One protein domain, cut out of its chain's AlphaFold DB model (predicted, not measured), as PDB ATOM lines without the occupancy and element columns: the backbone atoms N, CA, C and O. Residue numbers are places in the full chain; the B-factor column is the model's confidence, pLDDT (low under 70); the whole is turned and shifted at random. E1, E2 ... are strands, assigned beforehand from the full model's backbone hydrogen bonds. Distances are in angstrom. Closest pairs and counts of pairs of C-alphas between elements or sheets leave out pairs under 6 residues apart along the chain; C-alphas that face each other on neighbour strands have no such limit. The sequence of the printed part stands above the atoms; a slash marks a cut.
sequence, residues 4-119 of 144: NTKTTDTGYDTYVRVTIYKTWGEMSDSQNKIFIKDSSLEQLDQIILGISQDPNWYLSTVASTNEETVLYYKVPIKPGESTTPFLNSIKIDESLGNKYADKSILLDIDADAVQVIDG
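AT A GLANCE: This is residues 4 to 119 of the 144 residues of an uncharacterized protein of Clostridia bacterium (UniProt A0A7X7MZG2). A long, strongly twisted sheet is built round E1, with E7 along one side of it and E5 on the other, and E4 beyond E5; a ribbon of two strands, E3 and E6, lies over the part of E1 and E7 that E5 does not reach, only partly face to face with it. Near one end of the domain E1 bends away and makes a short hairpin with E2. The printed part has 116 residues and no named helix, with seven named strands in the order E1 to E7; both sheets are antiparallel. The class is all strand, though under half of the residues, 53 of 116, are in named elements. The whole is loose, with a radius of gyration of the C-alphas of 17.2 A, and elongated, spanning 53 by 34 by 22 A.

HOW THE PARTS SIT: E1, residues 14 to 27, has three neighbours in a branched sheet and bends by 79 degrees at residue 24. E2, residues 35 to 37, forms a hairpin with it beyond this bend, with N 26 and O 36 at 3.0 A. E5, residues 68 to 77, lies beside residues 14 to 21 of E1, on the same side as E2; it is antiparallel at 153 degrees, with N 18 and O 71 at 2.8 A. E7, residues 104 to 115, lies on the other side of E1, antiparallel at 164 degrees, with N 19 and O 110 at 2.9 A. E4, residues 57 to 59, forms a hairpin with E5, with N 58 and O 72 at 2.8 A. E3, residues 47 to 51, pairs with E6, residues 87 to 92, antiparallel at 160 degrees, with N 50 and O 89 at 2.8 A. The closest C-alphas of E1 and E3, those of Lys 22 and Ile 47, are 7.5 A apart. E1 and E6 are apart.

IN THESE COORDINATES: E1 begins with C-alpha 14 at (143.804, 160.721, 212.641) and is 35.0 A long. E2 is 6.4 A long, E3 12.0 A and E4 6.3 A. E5 measures 23.3 A and bends by 73 degrees at residue 74; E6 measures 14.6 A and begins with C-alpha 87 at (147.533, 158.187, 193.381). E7 is 36.4 A long and ends with C-alpha 115 at (141.148, 159.247, 215.912).

THE WHOLE: The two C-alphas farthest apart, those of Asp 9 and Asn 98, are separated by 55.1 A. The printed part has no cut. The link from E6 to E7, 11 residues, is long, and that from E3 to E4 is tight. The mean pLDDT of the printed part is 92.5; residues 29 to 32 are under 70.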
ATOM      1  N   ASN A   4     143.962 166.497 207.010       95.75
ATOM      2  CA  ASN A   4     143.224 166.646 208.258       95.75
ATOM      3  C   ASN A   4     142.816 168.120 208.411       95.75
ATOM      4  O   ASN A   4     143.647 169.002 208.623       95.75
ATOM      5  N   THR A   5     141.523 168.402 208.253       93.38
ATOM      6  CA  THR A   5     140.971 169.766 208.272       93.38
ATOM      7  C   THR A   5     140.615 170.264 209.672       93.38
ATOM      8  O   THR A   5     140.084 171.368 209.805       93.38
ATOM      9  N   LYS A   6     140.897 169.486 210.727       89.81
ATOM     10  CA  LYS A   6     140.719 169.942 212.109       89.81
ATOM     11  C   LYS A   6     141.670 171.100 212.429       89.81
ATOM     12  O   LYS A   6     142.747 171.226 211.849       89.81
ATOM     13  N   THR A   7     141.248 171.953 213.358       81.06
ATOM     14  CA  THR A   7     142.039 173.073 213.884       81.06
ATOM     15  C   THR A   7     143.159 172.564 214.790       81.06
ATOM     16  O   THR A   7     142.999 171.550 215.461       81.06
ATOM     17  N   THR A   8     144.285 173.272 214.854       76.50
ATOM     18  CA  THR A   8     145.440 172.883 215.687       76.50
ATOM     19  C   THR A   8     145.167 172.943 217.188       76.50
ATOM     20  O   THR A   8     145.820 172.240 217.948       76.50
ATOM     21  N   ASP A   9     144.187 173.742 217.610       72.50
ATOM     22  CA  ASP A   9     143.952 174.031 219.031       72.50
ATOM     23  C   ASP A   9     143.039 172.999 219.712       72.50
ATOM     24  O   ASP A   9     143.066 172.842 220.929       72.50
ATOM     25  N   THR A  10     142.210 172.299 218.932       73.94
ATOM     26  CA  THR A  10     141.205 171.338 219.431       73.94
ATOM     27  C   THR A  10     141.101 170.083 218.561       73.94
ATOM     28  O   THR A  10     140.159 169.302 218.695       73.94
ATOM     29  N   GLY A  11     141.992 169.943 217.581       81.88
ATOM     30  CA  GLY A  11     142.006 168.832 216.645       81.88
ATOM     31  C   GLY A  11     142.706 167.613 217.221       81.88
ATOM     32  O   GLY A  11     143.500 167.706 218.152       81.88
ATOM     33  N   TYR A  12     142.414 166.469 216.619       90.56
ATOM     34  CA  TYR A  12     143.023 165.197 216.972       90.56
ATOM     35  C   TYR A  12     143.757 164.649 215.761       90.56
ATOM     36  O   TYR A  12     143.325 164.855 214.619       90.56
ATOM     37  N   ASP A  13     144.841 163.938 216.032       95.31
ATOM     38  CA  ASP A  13     145.543 163.152 215.032       95.31
ATOM     39  C   ASP A  13     144.623 162.023 214.556       95.31
ATOM     40  O   ASP A  13     143.854 161.447 215.340       95.31
ATOM     41  N   THR A  14     144.687 161.714 213.263       96.31
ATOM     42  CA  THR A  14     143.804 160.721 212.641       96.31
ATOM     43  C   THR A  14     144.569 159.729 211.786       96.31
ATOM     44  O   THR A  14     145.403 160.134 210.975       96.31
ATOM     45  N   TYR A  15     144.212 158.453 211.893       97.56
ATOM     46  CA  TYR A  15     144.530 157.459 210.872       97.56
ATOM     47  C   TYR A  15     143.547 157.579 209.717       97.56
ATOM     48  O   TYR A  15     142.386 157.928 209.937       97.56
ATOM     49  N   VAL A  16     143.998 157.267 208.502       97.69
ATOM     50  CA  VAL A  16     143.176 157.357 207.290       97.69
ATOM     51  C   VAL A  16     143.234 156.069 206.478       97.69
ATOM     52  O   VAL A  16     144.317 155.531 206.232       97.69
ATOM     53  N   ARG A  17     142.062 155.644 206.006       98.06
ATOM     54  CA  ARG A  17     141.879 154.654 204.944       98.06
ATOM     55  C   ARG A  17     141.309 155.354 203.714       98.06
ATOM     56  O   ARG A  17     140.413 156.181 203.845       98.06
ATOM     57  N   VAL A  18     141.822 155.024 202.535       98.38
ATOM     58  CA  VAL A  18     141.286 155.466 201.244       98.38
ATOM     59  C   VAL A  18     140.778 154.250 200.489       98.38
ATOM     60  O   VAL A  18     141.525 153.287 200.331       98.38
ATOM     61  N   THR A  19     139.553 154.317 199.982       98.31
ATOM     62  CA  THR A  19     138.999 153.326 199.056       98.31
ATOM     63  C   THR A  19     138.737 153.998 197.717       98.31
ATOM     64  O   THR A  19     138.061 155.020 197.647       98.31
ATOM     65  N   ILE A  20     139.301 153.440 196.648       98.12
ATOM     66  CA  ILE A  20     139.087 153.893 195.274       98.12
ATOM     67  C   ILE A  20     138.190 152.876 194.580       98.12
ATOM     68  O   ILE A  20     138.602 151.733 194.381       98.12
ATOM     69  N   TYR A  21     137.003 153.302 194.168       96.88
ATOM     70  CA  TYR A  21     136.068 152.510 193.381       96.88
ATOM     71  C   TYR A  21     136.262 152.800 191.896       96.88
ATOM     72  O   TYR A  21     136.282 153.956 191.474       96.88
ATOM     73  N   LYS A  22     136.376 151.749 191.088       95.69
ATOM     74  CA  LYS A  22     136.495 151.813 189.631       95.69
ATOM     75  C   LYS A  22     135.206 151.329 188.995       95.69
ATOM     76  O   LYS A  22     134.744 150.233 189.293       95.69
ATOM     77  N   THR A  23     134.649 152.118 188.082       95.00
ATOM     78  CA  THR A  23     133.444 151.720 187.348       95.00
ATOM     79  C   THR A  23     133.504 152.163 185.888       95.00
ATOM     80  O   THR A  23     133.901 153.288 185.589       95.00
ATOM     81  N   TRP A  24     133.059 151.290 184.981       96.12
ATOM     82  CA  TRP A  24     132.769 151.620 183.585       96.12
ATOM     83  C   TRP A  24     131.302 152.015 183.401       96.12
ATOM     84  O   TRP A  24     130.405 151.484 184.059       96.12
ATOM     85  N   GLY A  25     131.044 152.937 182.483       94.44
ATOM     86  CA  GLY A  25     129.696 153.412 182.237       94.44
ATOM     87  C   GLY A  25     129.647 154.521 181.210       94.44
ATOM     88  O   GLY A  25     130.515 154.640 180.346       94.44
ATOM     89  N   GLU A  26     128.622 155.348 181.322       92.81
ATOM     90  CA  GLU A  26     128.409 156.499 180.455       92.81
ATOM     91  C   GLU A  26     128.035 157.708 181.304       92.81
ATOM     92  O   GLU A  26     127.295 157.603 182.286       92.81
ATOM     93  N   MET A  27     128.543 158.876 180.922       85.62
ATOM     94  CA  MET A  27     128.011 160.130 181.431       85.62
ATOM     95  C   MET A  27     126.714 160.436 180.682       85.62
ATOM     96  O   MET A  27     126.725 160.625 179.466       85.62
ATOM     97  N   SER A  28     125.602 160.524 181.410       78.25
ATOM     98  CA  SER A  28     124.399 161.209 180.937       78.25
ATOM     99  C   SER A  28     124.759 162.638 180.530       78.25
ATOM    100  O   SER A  28     125.756 163.182 181.007       78.25
ATOM    101  N   ASP A  29     123.936 163.229 179.661       69.00
ATOM    102  CA  ASP A  29     124.190 164.498 178.979       69.00
ATOM    103  C   ASP A  29     124.859 165.617 179.814       69.00
ATOM    104  O   ASP A  29     124.832 165.684 181.050       69.00
ATOM    105  N   SER A  30     125.468 166.546 179.080       59.38
ATOM    106  CA  SER A  30     126.359 167.605 179.558       59.38
ATOM    107  C   SER A  30     125.762 168.573 180.587       59.38
ATOM    108  O   SER A  30     126.504 169.408 181.108       59.38
ATOM    109  N   GLN A  31     124.470 168.475 180.915       64.75
ATOM    110  CA  GLN A  31     123.810 169.369 181.864       64.75
ATOM    111  C   GLN A  31     123.709 168.791 183.282       64.75
ATOM    112  O   GLN A  31     123.811 169.563 184.233       64.75
ATOM    113  N   ASN A  32     123.580 167.466 183.443       58.66
ATOM    114  CA  ASN A  32     123.309 166.853 184.755       58.66
ATOM    115  C   ASN A  32     124.389 165.901 185.295       58.66
ATOM    116  O   ASN A  32     124.260 165.473 186.439       58.66
ATOM    117  N   LYS A  33     125.464 165.599 184.544       70.31
ATOM    118  CA  LYS A  33     126.625 164.796 185.011       70.31
ATOM    119  C   LYS A  33     126.237 163.541 185.816       70.31
ATOM    120  O   LYS A  33     126.857 163.229 186.832       70.31
ATOM    121  N   ILE A  34     125.196 162.832 185.389       84.69
ATOM    122  CA  ILE A  34     124.809 161.568 186.020       84.69
ATOM    123  C   ILE A  34     125.653 160.476 185.383       84.69
ATOM    124  O   ILE A  34     125.592 160.286 184.173       84.69
ATOM    125  N   PHE A  35     126.426 159.755 186.186       90.19
ATOM    126  CA  PHE A  35     127.138 158.578 185.713       90.19
ATOM    127  C   PHE A  35     126.228 157.352 185.802       90.19
ATOM    128  O   PHE A  35     125.663 157.066 186.859       90.19
ATOM    129  N   ILE A  36     126.082 156.628 184.697       91.81
ATOM    130  CA  ILE A  36     125.284 155.406 184.618       91.81
ATOM    131  C   ILE A  36     126.253 154.230 184.500       91.81
ATOM    132  O   ILE A  36     126.910 154.079 183.469       91.81
ATOM    133  N   LYS A  37     126.349 153.406 185.556       92.69
ATOM    134  CA  LYS A  37     127.166 152.177 185.559       92.69
ATOM    135  C   LYS A  37     126.670 151.225 184.469       92.69
ATOM    136  O   LYS A  37     125.486 150.898 184.419       92.69
ATOM    137  N   ASP A  38     127.594 150.734 183.649       93.75
ATOM    138  CA  ASP A  38     127.351 149.667 182.678       93.75
ATOM    139  C   ASP A  38     127.942 148.366 183.231       93.75
ATOM    140  O   ASP A  38     129.114 148.047 183.034       93.75
ATOM    141  N   SER A  39     127.122 147.604 183.959       90.88
ATOM    142  CA  SER A  39     127.546 146.353 184.600       90.88
ATOM    143  C   SER A  39     127.921 145.240 183.612       90.88
ATOM    144  O   SER A  39     128.353 144.181 184.047       90.88
ATOM    145  N   SER A  40     127.761 145.445 182.297       92.50
ATOM    146  CA  SER A  40     128.218 144.492 181.274       92.50
ATOM    147  C   SER A  40     129.704 144.656 180.908       92.50
ATOM    148  O   SER A  40     130.234 143.889 180.093       92.50
ATOM    149  N   LEU A  41     130.370 145.680 181.452       92.56
ATOM    150  CA  LEU A  41     131.767 146.035 181.202       92.56
ATOM    151  C   LEU A  41     132.650 145.617 182.386       92.56
ATOM    152  O   LEU A  41     132.841 146.360 183.344       92.56
ATOM    153  N   GLU A  42     133.197 144.407 182.305       90.06
ATOM    154  CA  GLU A  42     133.843 143.726 183.438       90.06
ATOM    155  C   GLU A  42     135.375 143.920 183.503       90.06
ATOM    156  O   GLU A  42     136.003 143.561 184.500       90.06
ATOM    157  N   GLN A  43     136.001 144.507 182.471       92.56
ATOM    158  CA  GLN A  43     137.464 144.672 182.379       92.56
ATOM    159  C   GLN A  43     137.968 145.892 183.177       92.56
ATOM    160  O   GLN A  43     138.500 146.858 182.625       92.56
ATOM    161  N   LEU A  44     137.739 145.894 184.493       92.75
ATOM    162  CA  LEU A  44     138.173 146.963 185.412       92.75
ATOM    163  C   LEU A  44     139.668 146.903 185.762       92.75
ATOM    164  O   LEU A  44     140.233 147.878 186.259       92.75
ATOM    165  N   ASP A  45     140.315 145.782 185.469       92.44
ATOM    166  CA  ASP A  45     141.763 145.579 185.538       92.44
ATOM    167  C   ASP A  45     142.508 146.406 184.477       92.44
ATOM    168  O   ASP A  45     143.659 146.785 184.675       92.44
ATOM    169  N   GLN A  46     141.820 146.768 183.390       94.88
ATOM    170  CA  GLN A  46     142.340 147.631 182.326       94.88
ATOM    171  C   GLN A  46     142.317 149.124 182.703       94.88
ATOM    172  O   GLN A  46     142.879 149.952 181.984       94.88
ATOM    173  N   ILE A  47     141.689 149.482 183.831       96.38
ATOM    174  CA  ILE A  47     141.831 150.794 184.473       96.38
ATOM    175  C   ILE A  47     142.990 150.690 185.469       96.38
ATOM    176  O   ILE A  47     142.836 150.249 186.611       96.38
ATOM    177  N   ILE A  48     144.170 151.106 185.025       95.75
ATOM    178  CA  ILE A  48     145.424 150.979 185.759       95.75
ATOM    179  C   ILE A  48     145.621 152.215 186.639       95.75
ATOM    180  O   ILE A  48     145.824 153.334 186.152       95.75
ATOM    181  N   LEU A  49     145.602 152.002 187.955       97.00
ATOM    182  CA  LEU A  49     145.896 153.027 188.952       97.00
ATOM    183  C   LEU A  49     147.395 153.037 189.266       97.00
ATOM    184  O   LEU A  49     147.952 152.062 189.768       97.00
ATOM    185  N   GLY A  50     148.058 154.161 189.004       96.75
ATOM    186  CA  GLY A  50     149.439 154.393 189.414       96.75
ATOM    187  C   GLY A  50     149.494 154.778 190.884       96.75
ATOM    188  O   GLY A  50     149.604 155.962 191.199       96.75
ATOM    189  N   ILE A  51     149.371 153.796 191.776       96.81
ATOM    190  CA  ILE A  51     149.441 154.012 193.224       96.81
ATOM    191  C   ILE A  51     150.815 154.566 193.624       96.81
ATOM    192  O   ILE A  51     151.855 154.208 193.056       96.81
ATOM    193  N   SER A  52     150.805 155.473 194.600       95.50
ATOM    194  CA  SER A  52     152.015 156.063 195.164       95.50
ATOM    195  C   SER A  52     152.993 155.008 195.664       95.50
ATOM    196  O   SER A  52     152.600 154.015 196.264       95.50
ATOM    197  N   GLN A  53     154.280 155.249 195.425       95.19
ATOM    198  CA  GLN A  53     155.370 154.399 195.915       95.19
ATOM    199  C   GLN A  53     155.896 154.869 197.280       95.19
ATOM    200  O   GLN A  53     156.920 154.376 197.748       95.19
ATOM    201  N   ASP A  54     155.240 155.854 197.903       96.88
ATOM    202  CA  ASP A  54     155.572 156.260 199.265       96.88
ATOM    203  C   ASP A  54     155.317 155.083 200.223       96.88
ATOM    204  O   ASP A  54     154.181 154.602 200.301       96.88
ATOM    205  N   PRO A  55     156.334 154.635 200.983       96.25
ATOM    206  CA  PRO A  55     156.193 153.520 201.907       96.25
ATOM    207  C   PRO A  55     155.164 153.762 203.012       96.25
ATOM    208  O   PRO A  55     154.801 152.795 203.672       96.25
ATOM    209  N   ASN A  56     154.712 154.993 203.260       97.44
ATOM    210  CA  ASN A  56     153.673 155.308 204.240       97.44
ATOM    211  C   ASN A  56     152.270 154.902 203.783       97.44
ATOM    212  O   ASN A  56     151.392 154.747 204.630       97.44
ATOM    213  N   TRP A  57     152.057 154.683 202.485       97.94
ATOM    214  CA  TRP A  57     150.840 154.068 201.972       97.94
ATOM    215  C   TRP A  57     151.003 152.551 201.929       97.94
ATOM    216  O   TRP A  57     151.873 152.020 201.245       97.94
ATOM    217  N   TYR A  58     150.149 151.843 202.659       97.50
ATOM    218  CA  TYR A  58     150.015 150.397 202.552       97.50
ATOM    219  C   TYR A  58     148.839 150.077 201.628       97.50
ATOM    220  O   TYR A  58     147.703 150.432 201.937       97.50
ATOM    221  N   LEU A  59     149.117 149.425 200.498       97.25
ATOM    222  CA  LEU A  59     148.098 148.874 199.607       97.25
ATOM    223  C   LEU A  59     147.641 147.519 200.149       97.25
ATOM    224  O   LEU A  59     148.441 146.586 200.226       97.25
ATOM    225  N   SER A  60     146.361 147.409 200.483       96.44
ATOM    226  CA  SER A  60     145.764 146.141 200.886       96.44
ATOM    227  C   SER A  60     145.606 145.213 199.692       96.44
ATOM    228  O   SER A  60     145.005 145.595 198.690       96.44
ATOM    229  N   THR A  61     146.080 143.974 199.800       93.38
ATOM    230  CA  THR A  61     145.780 142.926 198.811       93.38
ATOM    231  C   THR A  61     144.566 142.081 199.189       93.38
ATOM    232  O   THR A  61     144.111 141.296 198.364       93.38
ATOM    233  N   VAL A  62     144.079 142.197 200.427       93.62
ATOM    234  CA  VAL A  62     142.970 141.385 200.956       93.62
ATOM    235  C   VAL A  62     141.641 142.127 200.841       93.62
ATOM    236  O   VAL A  62     140.666 141.556 200.364       93.62
ATOM    237  N   ALA A  63     141.605 143.400 201.234       93.75
ATOM    238  CA  ALA A  63     140.425 144.249 201.120       93.75
ATOM    239  C   ALA A  63     140.236 144.816 199.703       93.75
ATOM    240  O   ALA A  63     139.127 145.195 199.342       93.75
ATOM    241  N   SER A  64     141.296 144.872 198.886       94.69
ATOM    242  CA  SER A  64     141.167 145.286 197.484       94.69
ATOM    243  C   SER A  64     140.572 144.177 196.620       94.69
ATOM    244  O   SER A  64     140.914 143.001 196.742       94.69
ATOM    245  N   THR A  65     139.733 144.578 195.673       94.69
ATOM    246  CA  THR A  65     139.125 143.715 194.660       94.69
ATOM    247  C   THR A  65     139.403 144.277 193.261       94.69
ATOM    248  O   THR A  65     140.194 145.202 193.083       94.69
ATOM    249  N   ASN A  66     138.765 143.730 192.223       92.25
ATOM    250  CA  ASN A  66     138.871 144.321 190.888       92.25
ATOM    251  C   ASN A  66     138.146 145.680 190.786       92.25
ATOM    252  O   ASN A  66     138.572 146.544 190.016       92.25
ATOM    253  N   GLU A  67     137.071 145.879 191.558       92.88
ATOM    254  CA  GLU A  67     136.321 147.143 191.590       92.88
ATOM    255  C   GLU A  67     136.918 148.132 192.603       92.88
ATOM    256  O   GLU A  67     136.842 149.337 192.385       92.88
ATOM    257  N   GLU A  68     137.558 147.643 193.666       96.00
ATOM    258  CA  GLU A  68     137.969 148.452 194.818       96.00
ATOM    259  C   GLU A  68     139.477 148.385 195.061       96.00
ATOM    260  O   GLU A  68     140.083 147.318 195.053       96.00
ATOM    261  N   THR A  69     140.106 149.524 195.326       97.50
ATOM    262  CA  THR A  69     141.500 149.594 195.771       97.50
ATOM    263  C   THR A  69     141.566 150.282 197.124       97.50
ATOM    264  O   THR A  69     141.236 151.462 197.228       97.50
ATOM    265  N   VAL A  70     141.995 149.548 198.151       98.12
ATOM    266  CA  VAL A  70     142.023 150.010 199.544       98.12
ATOM    267  C   VAL A  70     143.458 150.302 199.977       98.12
ATOM    268  O   VAL A  70     144.344 149.451 199.869       98.12
ATOM    269  N   LEU A  71     143.687 151.508 200.496       98.25
ATOM    270  CA  LEU A  71     144.969 151.944 201.039       98.25
ATOM    271  C   LEU A  71     144.833 152.442 202.472       98.25
ATOM    272  O   LEU A  71     143.898 153.167 202.801       98.25
ATOM    273  N   TYR A  72     145.832 152.150 203.296       97.94
ATOM    274  CA  TYR A  72     145.953 152.676 204.651       97.94
ATOM    275  C   TYR A  72     147.177 153.583 204.744       97.94
ATOM    276  O   TYR A  72     148.267 153.206 204.308       97.94
ATOM    277  N   TYR A  73     147.016 154.775 205.318       98.25
ATOM    278  CA  TYR A  73     148.151 155.645 205.616       98.25
ATOM    279  C   TYR A  73     148.694 155.318 207.005       98.25
ATOM    280  O   TYR A  73     147.977 155.408 208.002       98.25
ATOM    281  N   LYS A  74     149.963 154.919 207.076       97.44
ATOM    282  CA  LYS A  74     150.568 154.380 208.300       97.44
ATOM    283  C   LYS A  74     150.926 155.437 209.339       97.44
ATOM    284  O   LYS A  74     151.131 155.086 210.496       97.44
ATOM    285  N   VAL A  75     151.015 156.703 208.946       97.38
ATOM    286  CA  VAL A  75     151.416 157.798 209.835       97.38
ATOM    287  C   VAL A  75     150.176 158.601 210.232       97.38
ATOM    288  O   VAL A  75     149.431 159.020 209.347       97.38
ATOM    289  N   PRO A  76     149.932 158.859 211.526       96.81
ATOM    290  CA  PRO A  76     148.859 159.753 211.933       96.81
ATOM    291  C   PRO A  76     148.972 161.132 211.280       96.81
ATOM    292  O   PRO A  76     150.039 161.745 211.269       96.81
ATOM    293  N   ILE A  77     147.859 161.643 210.757       97.25
ATOM    294  CA  ILE A  77     147.808 162.984 210.170       97.25
ATOM    295  C   ILE A  77     147.408 163.967 211.261       97.25
ATOM    296  O   ILE A  77     146.264 163.939 211.732       97.25
ATOM    297  N   LYS A  78     148.322 164.860 211.640       95.94
ATOM    298  CA  LYS A  78     148.040 165.904 212.629       95.94
ATOM    299  C   LYS A  78     147.074 166.954 212.076       95.94
ATOM    300  O   LYS A  78     147.004 167.139 210.857       95.94
ATOM    301  N   PRO A  79     146.347 167.689 212.934       96.25
ATOM    302  CA  PRO A  79     145.502 168.795 212.501       96.25
ATOM    303  C   PRO A  79     146.250 169.787 211.599       96.25
ATOM    304  O   PRO A  79     147.311 170.296 211.953       96.25
ATOM    305  N   GLY A  80     145.697 170.061 210.417       95.12
ATOM    306  CA  GLY A  80     146.294 170.949 209.419       95.12
ATOM    307  C   GLY A  80     147.316 170.293 208.482       95.12
ATOM    308  O   GLY A  80     147.580 170.863 207.418       95.12
ATOM    309  N   GLU A  81     147.835 169.106 208.809       96.31
ATOM    310  CA  GLU A  81     148.775 168.360 207.967       96.31
ATOM    311  C   GLU A  81     148.061 167.554 206.870       96.31
ATOM    312  O   GLU A  81     146.831 167.439 206.814       96.31
ATOM    313  N   SER A  82     148.840 167.043 205.920       97.19
ATOM    314  CA  SER A  82     148.346 166.250 204.795       97.19
ATOM    315  C   SER A  82     149.245 165.056 204.541       97.19
ATOM    316  O   SER A  82     150.448 165.108 204.784       97.19
ATOM    317  N   THR A  83     148.653 163.999 204.001       97.81
ATOM    318  CA  THR A  83     149.414 162.881 203.451       97.81
ATOM    319  C   THR A  83     150.174 163.297 202.198       97.81
ATOM    320  O   THR A  83     149.819 164.263 201.511       97.81
ATOM    321  N   THR A  84     151.171 162.499 201.836       97.44
ATOM    322  CA  THR A  84     151.673 162.468 200.461       97.44
ATOM    323  C   THR A  84     150.585 161.974 199.491       97.44
ATOM    324  O   THR A  84     149.566 161.405 199.906       97.44
ATOM    325  N   PRO A  85     150.722 162.205 198.171       97.62
ATOM    326  CA  PRO A  85     149.774 161.672 197.194       97.62
ATOM    327  C   PRO A  85     149.634 160.148 197.321       97.62
ATOM    328  O   PRO A  85     150.638 159.466 197.490       97.62
ATOM    329  N   PHE A  86     148.405 159.626 197.231       97.19
ATOM    330  CA  PHE A  86     148.118 158.180 197.202       97.19
ATOM    331  C   PHE A  86     147.994 157.633 195.769       97.19
ATOM    332  O   PHE A  86     148.186 156.443 195.539       97.19
ATOM    333  N   LEU A  87     147.715 158.506 194.796       97.12
ATOM    334  CA  LEU A  87     147.533 158.187 193.381       97.12
ATOM    335  C   LEU A  87     148.336 159.184 192.535       97.12
ATOM    336  O   LEU A  87     148.194 160.394 192.712       97.12
ATOM    337  N   ASN A  88     149.162 158.670 191.626       96.19
ATOM    338  CA  ASN A  88     150.040 159.448 190.749       96.19
ATOM    339  C   ASN A  88     149.519 159.526 189.314       96.19
ATOM    340  O   ASN A  88     149.723 160.532 188.637       96.19
ATOM    341  N   SER A  89     148.872 158.466 188.830       96.44
ATOM    342  CA  SER A  89     148.374 158.400 187.457       96.44
ATOM    343  C   SER A  89     147.155 157.501 187.335       96.44
ATOM    344  O   SER A  89     146.951 156.594 188.139       96.44
ATOM    345  N   ILE A  90     146.391 157.714 186.272       95.94
ATOM    346  CA  ILE A  90     145.327 156.823 185.815       95.94
ATOM    347  C   ILE A  90     145.648 156.521 184.353       95.94
ATOM    348  O   ILE A  90     145.841 157.451 183.568       95.94
ATOM    349  N   LYS A  91     145.759 155.242 184.000       96.19
ATOM    350  CA  LYS A  91     145.998 154.787 182.628       96.19
ATOM    351  C   LYS A  91     144.895 153.814 182.224       96.19
ATOM    352  O   LYS A  91     144.463 153.003 183.032       96.19
ATOM    353  N   ILE A  92     144.475 153.887 180.967       95.19
ATOM    354  CA  ILE A  92     143.685 152.835 180.329       95.19
ATOM    355  C   ILE A  92     144.636 151.966 179.511       95.19
ATOM    356  O   ILE A  92     145.481 152.498 178.784       95.19
ATOM    357  N   ASP A  93     144.549 150.652 179.688       94.19
ATOM    358  CA  ASP A  93     145.359 149.698 178.937       94.19
ATOM    359  C   ASP A  93     145.062 149.791 177.430       94.19
ATOM    360  O   ASP A  93     143.917 149.928 176.997       94.19
ATOM    361  N   GLU A  94     146.114 149.729 176.619       91.75
ATOM    362  CA  GLU A  94     146.032 149.874 175.160       91.75
ATOM    363  C   GLU A  94     145.431 148.635 174.477       91.75
ATOM    364  O   GLU A  94     145.025 148.704 173.319       91.75
ATOM    365  N   SER A  95     145.345 147.509 175.189       91.75
ATOM    366  CA  SER A  95     144.686 146.287 174.727       91.75
ATOM    367  C   SER A  95     143.158 146.317 174.866       91.75
ATOM    368  O   SER A  95     142.486 145.373 174.434       91.75
ATOM    369  N   LEU A  96     142.586 147.395 175.422       93.12
ATOM    370  CA  LEU A  96     141.144 147.549 175.569       93.12
ATOM    371  C   LEU A  96     140.445 147.537 174.199       93.12
ATOM    372  O   LEU A  96     140.756 148.314 173.298       93.12
ATOM    373  N   GLY A  97     139.479 146.635 174.034       91.50
ATOM    374  CA  GLY A  97     138.778 146.462 172.763       91.50
ATOM    375  C   GLY A  97     137.734 147.545 172.477       91.50
ATOM    376  O   GLY A  97     137.238 148.228 173.372       91.50
ATOM    377  N   ASN A  98     137.283 147.610 171.221       92.75
ATOM    378  CA  ASN A  98     136.291 148.587 170.744       92.75
ATOM    379  C   ASN A  98     134.934 148.555 171.476       92.75
ATOM    380  O   ASN A  98     134.160 149.493 171.331       92.75
ATOM    381  N   LYS A  99     134.626 147.519 172.276       93.31
ATOM    382  CA  LYS A  99     133.423 147.483 173.138       93.31
ATOM    383  C   LYS A  99     133.379 148.661 174.129       93.31
ATOM    384  O   LYS A  99     132.301 149.042 174.571       93.31
ATOM    385  N   TYR A 100     134.539 149.226 174.458       94.00
ATOM    386  CA  TYR A 100     134.693 150.355 175.375       94.00
ATOM    387  C   TYR A 100     134.849 151.695 174.647       94.00
ATOM    388  O   TYR A 100     135.071 152.717 175.294       94.00
ATOM    389  N   ALA A 101     134.742 151.705 173.313       90.81
ATOM    390  CA  ALA A 101     134.699 152.947 172.557       90.81
ATOM    391  C   ALA A 101     133.542 153.816 173.074       90.81
ATOM    392  O   ALA A 101     132.454 153.309 173.345       90.81
ATOM    393  N   ASP A 102     133.815 155.107 173.258       90.31
ATOM    394  CA  ASP A 102     132.874 156.119 173.756       90.31
ATOM    395  C   ASP A 102     132.344 155.898 175.187       90.31
ATOM    396  O   ASP A 102     131.479 156.639 175.658       90.31
ATOM    397  N   LYS A 103     132.893 154.924 175.924       93.06
ATOM    398  CA  LYS A 103     132.578 154.717 177.340       93.06
ATOM    399  C   LYS A 103     133.371 155.668 178.230       93.06
ATOM    400  O   LYS A 103     134.430 156.182 177.877       93.06
ATOM    401  N   SER A 104     132.837 155.888 179.422       92.75
ATOM    402  CA  SER A 104     133.437 156.696 180.478       92.75
ATOM    403  C   SER A 104     133.884 155.815 181.642       92.75
ATOM    404  O   SER A 104     133.254 154.800 181.946       92.75
ATOM    405  N   ILE A 105     134.943 156.245 182.327       93.19
ATOM    406  CA  ILE A 105     135.302 155.727 183.649       93.19
ATOM    407  C   ILE A 105     134.803 156.683 184.728       93.19
ATOM    408  O   ILE A 105     134.883 157.903 184.566       93.19
ATOM    409  N   LEU A 106     134.352 156.125 185.845       93.44
ATOM    410  CA  LEU A 106     134.202 156.838 187.105       93.44
ATOM    411  C   LEU A 106     135.197 156.258 188.106       93.44
ATOM    412  O   LEU A 106     135.266 155.040 188.287       93.44
ATOM    413  N   LEU A 107     135.947 157.155 188.742       95.12
ATOM    414  CA  LEU A 107     136.690 156.857 189.955       95.12
ATOM    415  C   LEU A 107     135.999 157.571 191.105       95.12
ATOM    416  O   LEU A 107     135.992 158.804 191.129       95.12
ATOM    417  N   ASP A 108     135.422 156.800 192.016       95.38
ATOM    418  CA  ASP A 108     134.903 157.325 193.275       95.38
ATOM    419  C   ASP A 108     135.943 157.098 194.369       95.38
ATOM    420  O   ASP A 108     136.595 156.052 194.396       95.38
ATOM    421  N   ILE A 109     136.173 158.095 195.216       96.62
ATOM    422  CA  ILE A 109     137.251 158.056 196.207       96.62
ATOM    423  C   ILE A 109     136.678 158.426 197.561       96.62
ATOM    424  O   ILE A 109     136.430 159.602 197.835       96.62
ATOM    425  N   ASP A 110     136.596 157.425 198.426       96.94
ATOM    426  CA  ASP A 110     136.196 157.591 199.812       96.94
ATOM    427  C   ASP A 110     137.419 157.615 200.722       96.94
ATOM    428  O   ASP A 110     138.371 156.849 200.555       96.94
ATOM    429  N   ALA A 111     137.398 158.524 201.694       96.19
ATOM    430  CA  ALA A 111     138.421 158.631 202.720       96.19
ATOM    431  C   ALA A 111     137.774 158.589 204.105       96.19
ATOM    432  O   ALA A 111     137.077 159.525 204.502       96.19
ATOM    433  N   ASP A 112     138.066 157.528 204.852       95.38
ATOM    434  CA  ASP A 112     137.621 157.346 206.228       95.38
ATOM    435  C   ASP A 112     138.737 157.716 207.194       95.38
ATOM    436  O   ASP A 112     139.905 157.389 206.966       95.38
ATOM    437  N   ALA A 113     138.375 158.347 208.308       95.00
ATOM    438  CA  ALA A 113     139.323 158.727 209.342       95.00
ATOM    439  C   ALA A 113     138.860 158.280 210.730       95.00
ATOM    440  O   ALA A 113     137.701 158.478 211.099       95.00
ATOM    441  N   VAL A 114     139.790 157.745 211.522       95.19
ATOM    442  CA  VAL A 114     139.582 157.428 212.943       95.19
ATOM    443  C   VAL A 114     140.621 158.147 213.791       95.19
ATOM    444  O   VAL A 114     141.748 158.373 213.350       95.19
ATOM    445  N   GLN A 115     140.239 158.555 214.999       92.38
ATOM    446  CA  GLN A 115     141.148 159.247 215.912       92.38
ATOM    447  C   GLN A 115     142.225 158.291 216.442       92.38
ATOM    448  O   GLN A 115     142.001 157.090 216.550       92.38
ATOM    449  N   VAL A 116     143.395 158.833 216.789       93.00
ATOM    450  CA  VAL A 116     144.506 158.037 217.347       93.00
ATOM    451  C   VAL A 116     144.247 157.573 218.784       93.00
ATOM    452  O   VAL A 116     144.820 156.567 219.206       93.00
ATOM    453  N   ILE A 117     143.398 158.272 219.542       89.31
ATOM    454  CA  ILE A 117     143.015 157.841 220.893       89.31
ATOM    455  C   ILE A 117     142.257 156.513 220.808       89.31
ATOM    456  O   ILE A 117     141.306 156.397 220.040       89.31
ATOM    457  N   ASP A 118     142.745 155.499 221.527       88.94
ATOM    458  CA  ASP A 118     142.312 154.100 221.383       88.94
ATOM    459  C   ASP A 118     142.336 153.613 219.919       88.94
ATOM    460  O   ASP A 118     141.533 152.790 219.484       88.94
ATOM    461  N   GLY A 119     143.284 154.136 219.134       87.88
ATOM    462  CA  GLY A 119     143.289 154.020 217.680       87.88
ATOM    463  C   GLY A 119     143.373 152.589 217.156       87.88
ATOM    464  O   GLY A 119     142.807 152.305 216.109       87.88
TER     465      GLY A 119